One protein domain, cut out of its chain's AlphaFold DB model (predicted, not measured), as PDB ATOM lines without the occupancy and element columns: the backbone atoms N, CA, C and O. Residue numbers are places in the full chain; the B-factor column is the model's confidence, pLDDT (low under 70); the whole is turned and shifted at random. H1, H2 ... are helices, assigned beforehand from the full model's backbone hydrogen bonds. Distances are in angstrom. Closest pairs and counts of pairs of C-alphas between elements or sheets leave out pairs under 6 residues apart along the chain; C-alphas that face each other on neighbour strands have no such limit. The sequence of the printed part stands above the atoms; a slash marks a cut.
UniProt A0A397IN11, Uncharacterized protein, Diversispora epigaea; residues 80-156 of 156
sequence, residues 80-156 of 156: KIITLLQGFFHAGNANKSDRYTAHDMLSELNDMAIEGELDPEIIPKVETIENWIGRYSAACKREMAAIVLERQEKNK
ATOM      1  N   LYS A  80      12.712   0.654  57.729       95.75
ATOM      2  CA  LYS A  80      11.799   1.236  56.733       95.75
ATOM      3  C   LYS A  80      12.363   2.530  56.137       95.75
ATOM      4  O   LYS A  80      12.407   2.672  54.919       95.75
ATOM      5  N   ILE A  81      12.884   3.426  56.979       96.94
ATOM      6  CA  ILE A  81      13.554   4.647  56.510       96.94
ATOM      7  C   ILE A  81      14.790   4.292  55.677       96.94
ATOM      8  O   ILE A  81      14.963   4.819  54.585       96.94
ATOM      9  N   ILE A  82      15.623   3.351  56.138       96.81
ATOM     10  CA  ILE A  82      16.824   2.936  55.393       96.81
ATOM     11  C   ILE A  82      16.462   2.406  53.998       96.81
ATOM     12  O   ILE A  82      17.128   2.774  53.034       96.81
ATOM     13  N   THR A  83      15.423   1.576  53.871       97.31
ATOM     14  CA  THR A  83      14.994   1.040  52.569       97.31
ATOM     15  C   THR A  83      14.493   2.127  51.620       97.31
ATOM     16  O   THR A  83      14.800   2.077  50.433       97.31
ATOM     17  N   LEU A  84      13.784   3.138  52.134       97.38
ATOM     18  CA  LEU A  84      13.327   4.277  51.331       97.38
ATOM     19  C   LEU A  84      14.507   5.121  50.842       97.38
ATOM     20  O   LEU A  84      14.637   5.373  49.646       97.38
ATOM     21  N   LEU A  85      15.435   5.458  51.744       97.31
ATOM     22  CA  LEU A  85      16.649   6.199  51.395       97.31
ATOM     23  C   LEU A  85      17.495   5.462  50.340       97.31
ATOM     24  O   LEU A  85      18.075   6.096  49.459       97.31
ATOM     25  N   GLN A  86      17.558   4.126  50.399       97.38
ATOM     26  CA  GLN A  86      18.197   3.315  49.356       97.38
ATOM     27  C   GLN A  86      17.478   3.454  48.013       97.38
ATOM     28  O   GLN A  86      18.141   3.681  47.005       97.38
ATOM     29  N   GLY A  87      16.144   3.370  47.995       96.88
ATOM     30  CA  GLY A  87      15.337   3.574  46.790       96.88
ATOM     31  C   GLY A  87      15.629   4.916  46.113       96.88
ATOM     32  O   GLY A  87      15.997   4.942  44.938       96.88
ATOM     33  N   PHE A  88      15.591   6.009  46.876       96.19
ATOM     34  CA  PHE A  88      15.917   7.351  46.377       96.19
ATOM     35  C   PHE A  88      17.351   7.454  45.852       96.19
ATOM     36  O   PHE A  88      17.609   8.037  44.798       96.19
ATOM     37  N   PHE A  89      18.308   6.853  46.562       95.88
ATOM     38  CA  PHE A  89      19.701   6.833  46.131       95.88
ATOM     39  C   PHE A  89      19.886   6.074  44.807       95.88
ATOM     40  O   PHE A  89      20.665   6.493  43.950       95.88
ATOM     41  N   HIS A  90      19.176   4.961  44.620       94.81
ATOM     42  CA  HIS A  90      19.232   4.180  43.388       94.81
ATOM     43  C   HIS A  90      18.558   4.885  42.208       94.81
ATOM     44  O   HIS A  90      19.108   4.816  41.108       94.81
ATOM     45  N   ALA A  91      17.458   5.615  42.427       94.75
ATOM     46  CA  ALA A  91      16.825   6.442  41.394       94.75
ATOM     47  C   ALA A  91      17.825   7.447  40.794       94.75
ATOM     48  O   ALA A  91      18.046   7.458  39.582       94.75
ATOM     49  N   GLY A  92      18.560   8.164  41.652       90.94
ATOM     50  CA  GLY A  92      19.609   9.095  41.225       90.94
ATOM     51  C   GLY A  92      20.813   8.447  40.530       90.94
ATOM     52  O   GLY A  92      21.505   9.095  39.742       90.94
ATOM     53  N   ASN A  93      21.091   7.170  40.813       88.88
ATOM     54  CA  ASN A  93      22.140   6.420  40.116       88.88
ATOM     55  C   ASN A  93      21.688   5.939  38.732       88.88
ATOM     56  O   ASN A  93      22.527   5.824  37.839       88.88
ATOM     57  N   ALA A  94      20.394   5.653  38.556       90.88
ATOM     58  CA  ALA A  94      19.816   5.289  37.266       90.88
ATOM     59  C   ALA A  94      19.697   6.511  36.343       90.88
ATOM     60  O   ALA A  94      20.029   6.425  35.161       90.88
ATOM     61  N   ASN A  95      19.289   7.659  36.890       92.06
ATOM     62  CA  ASN A  95      19.154   8.910  36.159       92.06
ATOM     63  C   ASN A  95      19.624  10.100  37.006       92.06
ATOM     64  O   ASN A  95      19.161  10.317  38.122       92.06
ATOM     65  N   LYS A  96      20.519  10.923  36.450       89.38
ATOM     66  CA  LYS A  96      21.083  12.082  37.164       89.38
ATOM     67  C   LYS A  96      20.052  13.171  37.447       89.38
ATOM     68  O   LYS A  96      20.241  13.910  38.409       89.38
ATOM     69  N   SER A  97      19.014  13.283  36.615       90.19
ATOM     70  CA  SER A  97      17.922  14.237  36.832       90.19
ATOM     71  C   SER A  97      17.052  13.855  38.029       90.19
ATOM     72  O   SER A  97      16.512  14.740  38.679       90.19
ATOM     73  N   ASP A  98      17.006  12.566  38.372       91.38
ATOM     74  CA  ASP A  98      16.214  12.025  39.486       91.38
ATOM     75  C   ASP A  98      17.068  11.894  40.761       91.38
ATOM     76  O   ASP A  98      16.815  11.069  41.642       91.38
ATOM     77  N   ARG A  99      18.166  12.656  40.848       94.25
ATOM     78  CA  ARG A  99      19.091  12.584  41.974       94.25
ATOM     79  C   ARG A  99      18.572  13.394  43.152       94.25
ATOM     80  O   ARG A  99      18.680  14.613  43.170       94.25
ATOM     81  N   TYR A 100      18.178  12.674  44.191       95.94
ATOM     82  CA  TYR A 100      17.765  13.254  45.460       95.94
ATOM     83  C   TYR A 100      18.946  13.818  46.260       95.94
ATOM     84  O   TYR A 100      19.954  13.139  46.502       95.94
ATOM     85  N   THR A 101      18.803  15.060  46.721       96.75
ATOM     86  CA  THR A 101      19.595  15.622  47.818       96.75
ATOM     87  C   THR A 101      19.048  15.155  49.170       96.75
ATOM     88  O   THR A 101      17.962  14.589  49.260       96.75
ATOM     89  N   ALA A 102      19.788  15.389  50.257       97.75
ATOM     90  CA  ALA A 102      19.304  15.042  51.596       97.75
ATOM     91  C   ALA A 102      18.030  15.810  51.990       97.75
ATOM     92  O   ALA A 102      17.207  15.277  52.731       97.75
ATOM     93  N   HIS A 103      17.866  17.036  51.484       98.00
ATOM     94  CA  HIS A 103      16.669  17.842  51.708       98.00
ATOM     95  C   HIS A 103      15.477  17.261  50.945       98.00
ATOM     96  O   HIS A 103      14.412  17.110  51.534       98.00
ATOM     97  N   ASP A 104      15.681  16.843  49.693       97.75
ATOM     98  CA  ASP A 104      14.631  16.202  48.891       97.75
ATOM     99  C   ASP A 104      14.178  14.890  49.540       97.75
ATOM    100  O   ASP A 104      12.988  14.674  49.735       97.75
ATOM    101  N   MET A 105      15.126  14.047  49.978       97.56
ATOM    102  CA  MET A 105      14.802  12.813  50.708       97.56
ATOM    103  C   MET A 105      14.013  13.099  51.989       97.56
ATOM    104  O   MET A 105      13.112  12.343  52.331       97.56
ATOM    105  N   LEU A 106      14.354  14.167  52.716       97.94
ATOM    106  CA  LEU A 106      13.611  14.555  53.911       97.94
ATOM    107  C   LEU A 106      12.198  15.043  53.567       97.94
ATOM    108  O   LEU A 106      11.274  14.726  54.309       97.94
ATOM    109  N   SER A 107      12.022  15.790  52.474       97.62
ATOM    110  CA  SER A 107      10.700  16.235  52.012       97.62
ATOM    111  C   SER A 107       9.794  15.040  51.745       97.62
ATOM    112  O   SER A 107       8.761  14.921  52.389       97.62
ATOM    113  N   GLU A 108      10.249  14.090  50.927       97.12
ATOM    114  CA  GLU A 108       9.481  12.881  50.596       97.12
ATOM    115  C   GLU A 108       9.111  12.062  51.840       97.12
ATOM    116  O   GLU A 108       8.008  11.536  51.958       97.12
ATOM    117  N   LEU A 109      10.030  11.948  52.807       97.50
ATOM    118  CA  LEU A 109       9.748  11.251  54.063       97.50
ATOM    119  C   LEU A 109       8.693  11.974  54.910       97.50
ATOM    120  O   LEU A 109       7.919  11.307  55.596       97.50
ATOM    121  N   ASN A 110       8.670  13.308  54.885       97.38
ATOM    122  CA  ASN A 110       7.623  14.085  55.545       97.38
ATOM    123  C   ASN A 110       6.287  13.947  54.814       97.38
ATOM    124  O   ASN A 110       5.272  13.768  55.481       97.38
ATOM    125  N   ASP A 111       6.281  13.966  53.482       97.31
ATOM    126  CA  ASP A 111       5.069  13.799  52.674       97.31
ATOM    127  C   ASP A 111       4.418  12.433  52.955       97.31
ATOM    128  O   ASP A 111       3.244  12.362  53.317       97.31
ATOM    129  N   MET A 112       5.212  11.359  52.986       96.50
ATOM    130  CA  MET A 112       4.752  10.023  53.399       96.50
ATOM    131  C   MET A 112       4.233   9.962  54.845       96.50
ATOM    132  O   MET A 112       3.381   9.135  55.174       96.50
ATOM    133  N   ALA A 113       4.760  10.788  55.748       96.50
ATOM    134  CA  ALA A 113       4.258  10.853  57.118       96.50
ATOM    135  C   ALA A 113       2.940  11.629  57.216       96.50
ATOM    136  O   ALA A 113       2.070  11.255  58.001       96.50
ATOM    137  N   ILE A 114       2.758  12.661  56.387       96.50
ATOM    138  CA  ILE A 114       1.489  13.385  56.242       96.50
ATOM    139  C   ILE A 114       0.405  12.452  55.689       96.50
ATOM    140  O   ILE A 114      -0.725  12.469  56.175       96.50
ATOM    141  N   GLU A 115       0.753  11.593  54.731       95.56
ATOM    142  CA  GLU A 115      -0.134  10.558  54.179       95.56
ATOM    143  C   GLU A 115      -0.449   9.426  55.177       95.56
ATOM    144  O   GLU A 115      -1.335   8.605  54.939       95.56
ATOM    145  N   GLY A 116       0.237   9.393  56.325       93.25
ATOM    146  CA  GLY A 116       0.051   8.387  57.372       93.25
ATOM    147  C   GLY A 116       0.763   7.061  57.098       93.25
ATOM    148  O   GLY A 116       0.553   6.088  57.824       93.25
ATOM    149  N   GLU A 117       1.627   6.992  56.083       94.94
ATOM    150  CA  GLU A 117       2.425   5.798  55.798       94.94
ATOM    151  C   GLU A 117       3.605   5.640  56.762       94.94
ATOM    152  O   GLU A 117       4.070   4.520  57.025       94.94
ATOM    153  N   LEU A 118       4.129   6.753  57.273       95.38
ATOM    154  CA  LEU A 118       5.245   6.802  58.212       95.38
ATOM    155  C   LEU A 118       4.839   7.490  59.513       95.38
ATOM    156  O   LEU A 118       4.082   8.451  59.528       95.38
ATOM    157  N   ASP A 119       5.405   7.001  60.611       94.19
ATOM    158  CA  ASP A 119       5.329   7.689  61.893       94.19
ATOM    159  C   ASP A 119       6.279   8.908  61.864       94.19
ATOM    160  O   ASP A 119       7.465   8.751  61.548       94.19
ATOM    161  N   PRO A 120       5.808  10.128  62.168       93.19
ATOM    162  CA  PRO A 120       6.665  11.309  62.194       93.19
ATOM    163  C   PRO A 120       7.821  11.198  63.201       93.19
ATOM    164  O   PRO A 120       8.872  11.803  62.988       93.19
ATOM    165  N   GLU A 121       7.692  10.398  64.267       93.00
ATOM    166  CA  GLU A 121       8.748  10.243  65.278       93.00
ATOM    167  C   GLU A 121       9.989   9.510  64.751       93.00
ATOM    168  O   GLU A 121      11.096   9.694  65.264       93.00
ATOM    169  N   ILE A 122       9.832   8.679  63.715       94.06
ATOM    170  CA  ILE A 122      10.943   7.910  63.140       94.06
ATOM    171  C   ILE A 122      11.686   8.664  62.032       94.06
ATOM    172  O   ILE A 122      12.685   8.140  61.522       94.06
ATOM    173  N   ILE A 123      11.221   9.858  61.648       95.62
ATOM    174  CA  ILE A 123      11.846  10.664  60.598       95.62
ATOM    175  C   ILE A 123      13.201  11.187  61.100       95.62
ATOM    176  O   ILE A 123      13.284  11.864  62.129       95.62
ATOM    177  N   PRO A 124      14.305  10.884  60.397       96.00
ATOM    178  CA  PRO A 124      15.620  11.363  60.782       96.00
ATOM    179  C   PRO A 124      15.789  12.853  60.469       96.00
ATOM    180  O   PRO A 124      15.185  13.405  59.556       96.00
ATOM    181  N   LYS A 125      16.721  13.498  61.174       96.38
ATOM    182  CA  LYS A 125      17.169  14.853  60.826       96.38
ATOM    183  C   LYS A 125      17.939  14.847  59.505       96.38
ATOM    184  O   LYS A 125      18.641  13.877  59.211       96.38
ATOM    185  N   VAL A 126      17.925  15.972  58.786       97.38
ATOM    186  CA  VAL A 126      18.662  16.140  57.519       97.38
ATOM    187  C   VAL A 126      20.149  15.777  57.637       97.38
ATOM    188  O   VAL A 126      20.650  14.989  56.841       97.38
ATOM    189  N   GLU A 127      20.829  16.202  58.707       96.56
ATOM    190  CA  GLU A 127      22.244  15.872  58.964       96.56
ATOM    191  C   GLU A 127      22.485  14.357  59.072       96.56
ATOM    192  O   GLU A 127      23.541  13.834  58.709       96.56
ATOM    193  N   THR A 128      21.502  13.616  59.593       96.06
ATOM    194  CA  THR A 128      21.587  12.154  59.699       96.06
ATOM    195  C   THR A 128      21.485  11.516  58.318       96.06
ATOM    196  O   THR A 128      22.219  10.565  58.037       96.06
ATOM    197  N   ILE A 129      20.634  12.060  57.445       97.19
ATOM    198  CA  ILE A 129      20.494  11.626  56.052       97.19
ATOM    199  C   ILE A 129      21.778  11.931  55.271       97.19
ATOM    200  O   ILE A 129      22.313  11.034  54.626       97.19
ATOM    201  N   GLU A 130      22.343  13.134  55.385       97.50
ATOM    202  CA  GLU A 130      23.607  13.508  54.727       97.50
ATOM    203  C   GLU A 130      24.757  12.575  55.122       97.50
ATOM    204  O   GLU A 130      25.446  12.004  54.269       97.50
ATOM    205  N   ASN A 131      24.922  12.351  56.428       96.12
ATOM    206  CA  ASN A 131      25.921  11.425  56.951       96.12
ATOM    207  C   ASN A 131      25.682   9.995  56.457       96.12
ATOM    208  O   ASN A 131      26.630   9.272  56.132       96.12
ATOM    209  N   TRP A 132      24.422   9.564  56.391       96.81
ATOM    210  CA  TRP A 132      24.065   8.258  55.857       96.81
ATOM    211  C   TRP A 132      24.414   8.134  54.368       96.81
ATOM    212  O   TRP A 132      25.082   7.164  54.010       96.81
ATOM    213  N   ILE A 133      24.082   9.127  53.534       97.06
ATOM    214  CA  ILE A 133      24.426   9.165  52.100       97.06
ATOM    215  C   ILE A 133      25.940   9.045  51.924       97.06
ATOM    216  O   ILE A 133      26.406   8.233  51.119       97.06
ATOM    217  N   GLY A 134      26.724   9.806  52.693       96.62
ATOM    218  CA  GLY A 134      28.186   9.757  52.640       96.62
ATOM    219  C   GLY A 134      28.738   8.366  52.968       96.62
ATOM    220  O   GLY A 134      29.557   7.817  52.225       96.62
ATOM    221  N   ARG A 135      28.244   7.748  54.049       95.62
ATOM    222  CA  ARG A 135      28.664   6.401  54.474       95.62
ATOM    223  C   ARG A 135      28.238   5.322  53.484       95.62
ATOM    224  O   ARG A 135      29.041   4.437  53.185       95.62
ATOM    225  N   TYR A 136      27.008   5.396  52.985       96.44
ATOM    226  CA  TYR A 136      26.455   4.442  52.028       96.44
ATOM    227  C   TYR A 136      27.195   4.520  50.688       96.44
ATOM    228  O   TYR A 136      27.697   3.510  50.203       96.44
ATOM    229  N   SER A 137      27.425   5.729  50.172       95.50
ATOM    230  CA  SER A 137      28.217   5.958  48.955       95.50
ATOM    231  C   SER A 137      29.633   5.388  49.065       95.50
ATOM    232  O   SER A 137      30.134   4.755  48.135       95.50
ATOM    233  N   ALA A 138      30.301   5.596  50.205       96.12
ATOM    234  CA  ALA A 138      31.631   5.042  50.447       96.12
ATOM    235  C   ALA A 138      31.618   3.507  50.527       96.12
ATOM    236  O   ALA A 138      32.582   2.866  50.108       96.12
ATOM    237  N   ALA A 139      30.548   2.912  51.064       95.56
ATOM    238  CA  ALA A 139      30.375   1.463  51.089       95.56
ATOM    239  C   ALA A 139      30.227   0.889  49.678       95.56
ATOM    240  O   ALA A 139      30.998  -0.002  49.328       95.56
ATOM    241  N   CYS A 140      29.362   1.477  48.848       92.81
ATOM    242  CA  CYS A 140      29.189   1.061  47.455       92.81
ATOM    243  C   CYS A 140      30.509   1.118  46.673       92.81
ATOM    244  O   CYS A 140      30.861   0.177  45.972       92.81
ATOM    245  N   LYS A 141      31.298   2.191  46.830       94.38
ATOM    246  CA  LYS A 141      32.610   2.306  46.165       94.38
ATOM    247  C   LYS A 141      33.582   1.201  46.584       94.38
ATOM    248  O   LYS A 141      34.279   0.655  45.734       94.38
ATOM    249  N   ARG A 142      33.630   0.865  47.879       95.56
ATOM    250  CA  ARG A 142      34.474  -0.225  48.398       95.56
ATOM    251  C   ARG A 142      34.052  -1.583  47.845       95.56
ATOM    252  O   ARG A 142      34.914  -2.370  47.479       95.56
ATOM    253  N   GLU A 143      32.752  -1.835  47.772       93.31
ATOM    254  CA  GLU A 143      32.205  -3.077  47.225       93.31
ATOM    255  C   GLU A 143      32.544  -3.238  45.741       93.31
ATOM    256  O   GLU A 143      33.073  -4.269  45.337       93.31
ATOM    257  N   MET A 144      32.363  -2.183  44.942       92.25
ATOM    258  CA  MET A 144      32.753  -2.211  43.530       92.25
ATOM    259  C   MET A 144      34.258  -2.437  43.354       92.25
ATOM    260  O   MET A 144      34.660  -3.213  42.490       92.25
ATOM    261  N   ALA A 145      35.097  -1.814  44.188       94.38
ATOM    262  CA  ALA A 145      36.542  -2.044  44.160       94.38
ATOM    263  C   ALA A 145      36.908  -3.505  44.485       94.38
ATOM    264  O   ALA A 145      37.770  -4.076  43.817       94.38
ATOM    265  N   ALA A 146      36.230  -4.127  45.456       93.94
ATOM    266  CA  ALA A 146      36.431  -5.535  45.796       93.94
ATOM    267  C   ALA A 146      36.033  -6.466  44.638       93.94
ATOM    268  O   ALA A 146      36.818  -7.323  44.241       93.94
ATOM    269  N   ILE A 147      34.871  -6.227  44.018       93.75
ATOM    270  CA  ILE A 147      34.400  -6.995  42.852       93.75
ATOM    271  C   ILE A 147      35.395  -6.901  41.688       93.75
ATOM    272  O   ILE A 147      35.645  -7.888  40.995       93.75
ATOM    273  N   VAL A 148      35.963  -5.717  41.442       93.62
ATOM    274  CA  VAL A 148      36.967  -5.529  40.387       93.62
ATOM    275  C   VAL A 148      38.228  -6.346  40.676       93.62
ATOM    276  O   VAL A 148      38.738  -6.980  39.758       93.62
ATOM    277  N   LEU A 149      38.702  -6.379  41.925       93.25
ATOM    278  CA  LEU A 149      39.880  -7.159  42.315       93.25
ATOM    279  C   LEU A 149      39.655  -8.667  42.121       93.25
ATOM    280  O   LEU A 149      40.460  -9.324  41.465       93.25
ATOM    281  N   GLU A 150      38.517  -9.191  42.583       92.38
ATOM    282  CA  GLU A 150      38.161 -10.609  42.419       92.38
ATOM    283  C   GLU A 150      38.079 -11.034  40.944       92.38
ATOM    284  O   GLU A 150      38.395 -12.171  40.590       92.38
ATOM    285  N   ARG A 151      37.648 -10.133  40.052       89.00
ATOM    286  CA  ARG A 151      37.619 -10.398  38.604       89.00
ATOM    287  C   ARG A 151      39.020 -10.487  38.003       89.00
ATOM    288  O   ARG A 151      39.221 -11.281  37.092       89.00
ATOM    289  N   GLN A 152      39.973  -9.695  38.492       86.25
ATOM    290  CA  GLN A 152      41.363  -9.743  38.023       86.25
ATOM    291  C   GLN A 152      42.055 -11.044  38.444       86.25
ATOM    292  O   GLN A 152      42.815 -11.608  37.665       86.25
ATOM    293  N   GLU A 153      41.758 -11.551  39.641       85.94
ATOM    294  CA  GLU A 153      42.312 -12.819  40.136       85.94
ATOM    295  C   GLU A 153      41.794 -14.037  39.363       85.94
ATOM    296  O   GLU A 153      42.548 -14.975  39.136       85.94
ATOM    297  N   LYS A 154      40.530 -14.016  38.918       78.88
ATOM    298  CA  LYS A 154      39.921 -15.111  38.134       78.88
ATOM    299  C   LYS A 154      40.388 -15.176  36.679       78.88
ATOM    300  O   LYS A 154      40.246 -16.220  36.052       78.88
ATOM    301  N   ASN A 155      40.900 -14.072  36.139       71.06
ATOM    302  CA  ASN A 155      41.360 -13.976  34.751       71.06
ATOM    303  C   ASN A 155      42.869 -14.248  34.599       71.06
ATOM    304  O   ASN A 155      43.437 -13.944  33.548       71.06
ATOM    305  N   LYS A 156      43.516 -14.773  35.644       59.72
ATOM    306  CA  LYS A 156      44.943 -15.091  35.702       59.72
ATOM    307  C   LYS A 156      45.146 -16.594  35.838       59.72
ATOM    308  O   LYS A 156      46.122 -17.085  35.234       59.72
TER     309      LYS A 156
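Overview. This is residues 80 to 156 of the 156 residues of an uncharacterized protein of Diversispora epigaea (UniProt A0A397IN11). A long helix, H3, reaches out of a small body as a free arm, residues 138 to 156; H2 and H3 meet near their first residues in a wide V, and H1 sits in the opening of that V, near both. The arm makes the length of the whole, while the body without it is compact in size. The printed part has 77 residues with three named helices, in the order H1, H2, H3, and no named strand; the class is all helix. The whole is loose, with a radius of gyration of the C-alphas of 15.9 A, and spans 56 by 24 by 20 A.

Arrangement. Start at Lys 80, where H1, residues 80 to 94, begins. Look next at H2, residues 102 to 114: it is close to but not clearly touching H1, with the closest C-alphas, those of Leu 85 and Met 105, 6.9 A apart. These two run opposite ways at a steep tilt of 49 degrees. Go on to H3, residues 126 to 154, which touches H2; the closest C-alphas are those of Ala 102 and Glu 130, 5.5 A apart. H2 touches H3 with residues 102 to 106 alone, and H3 touches H2 with residues 126 to 133 alone. H2 and H3 run opposite ways at a steep tilt of 64 degrees. H1 and H3 are close but not clearly touching, with the closest C-alphas, those of Phe 89 and Ile 133, 8.0 A apart, and they run the same way at a steep tilt of 61 degrees. In H1, H2 and H3, every O i to N i+4 pair is within hydrogen-bond range.

Along the chain. Find C-alpha 80 at (11.799, 1.236, 56.733); from there H1 runs 21.4 A to C-alpha 94. H2 begins at C-alpha 102, at (19.304, 15.042, 51.596), and ends at C-alpha 114, 18.5 A away. H3 begins at C-alpha 126 and covers 42.5 A to C-alpha 154, at (39.921, -15.111, 38.134).

Size, cuts and confidence. The two C-alphas farthest apart are those of Ile 114 and Lys 156, at 55.9 A. Residues 138 to 156 stand free, of which 138 to 154 belong to H3; the other 58 residues span 29 by 20 by 17 A, with a radius of gyration of 11.0 A. The link from H1 to H2 is short, with 7 residues, and that from H2 to H3 is long, with 11. The printed part has no cut and ends at the chain's last residue, Lys 156. The mean pLDDT of the printed part is 94.0, and residue 156 alone is under 70 in this predicted model.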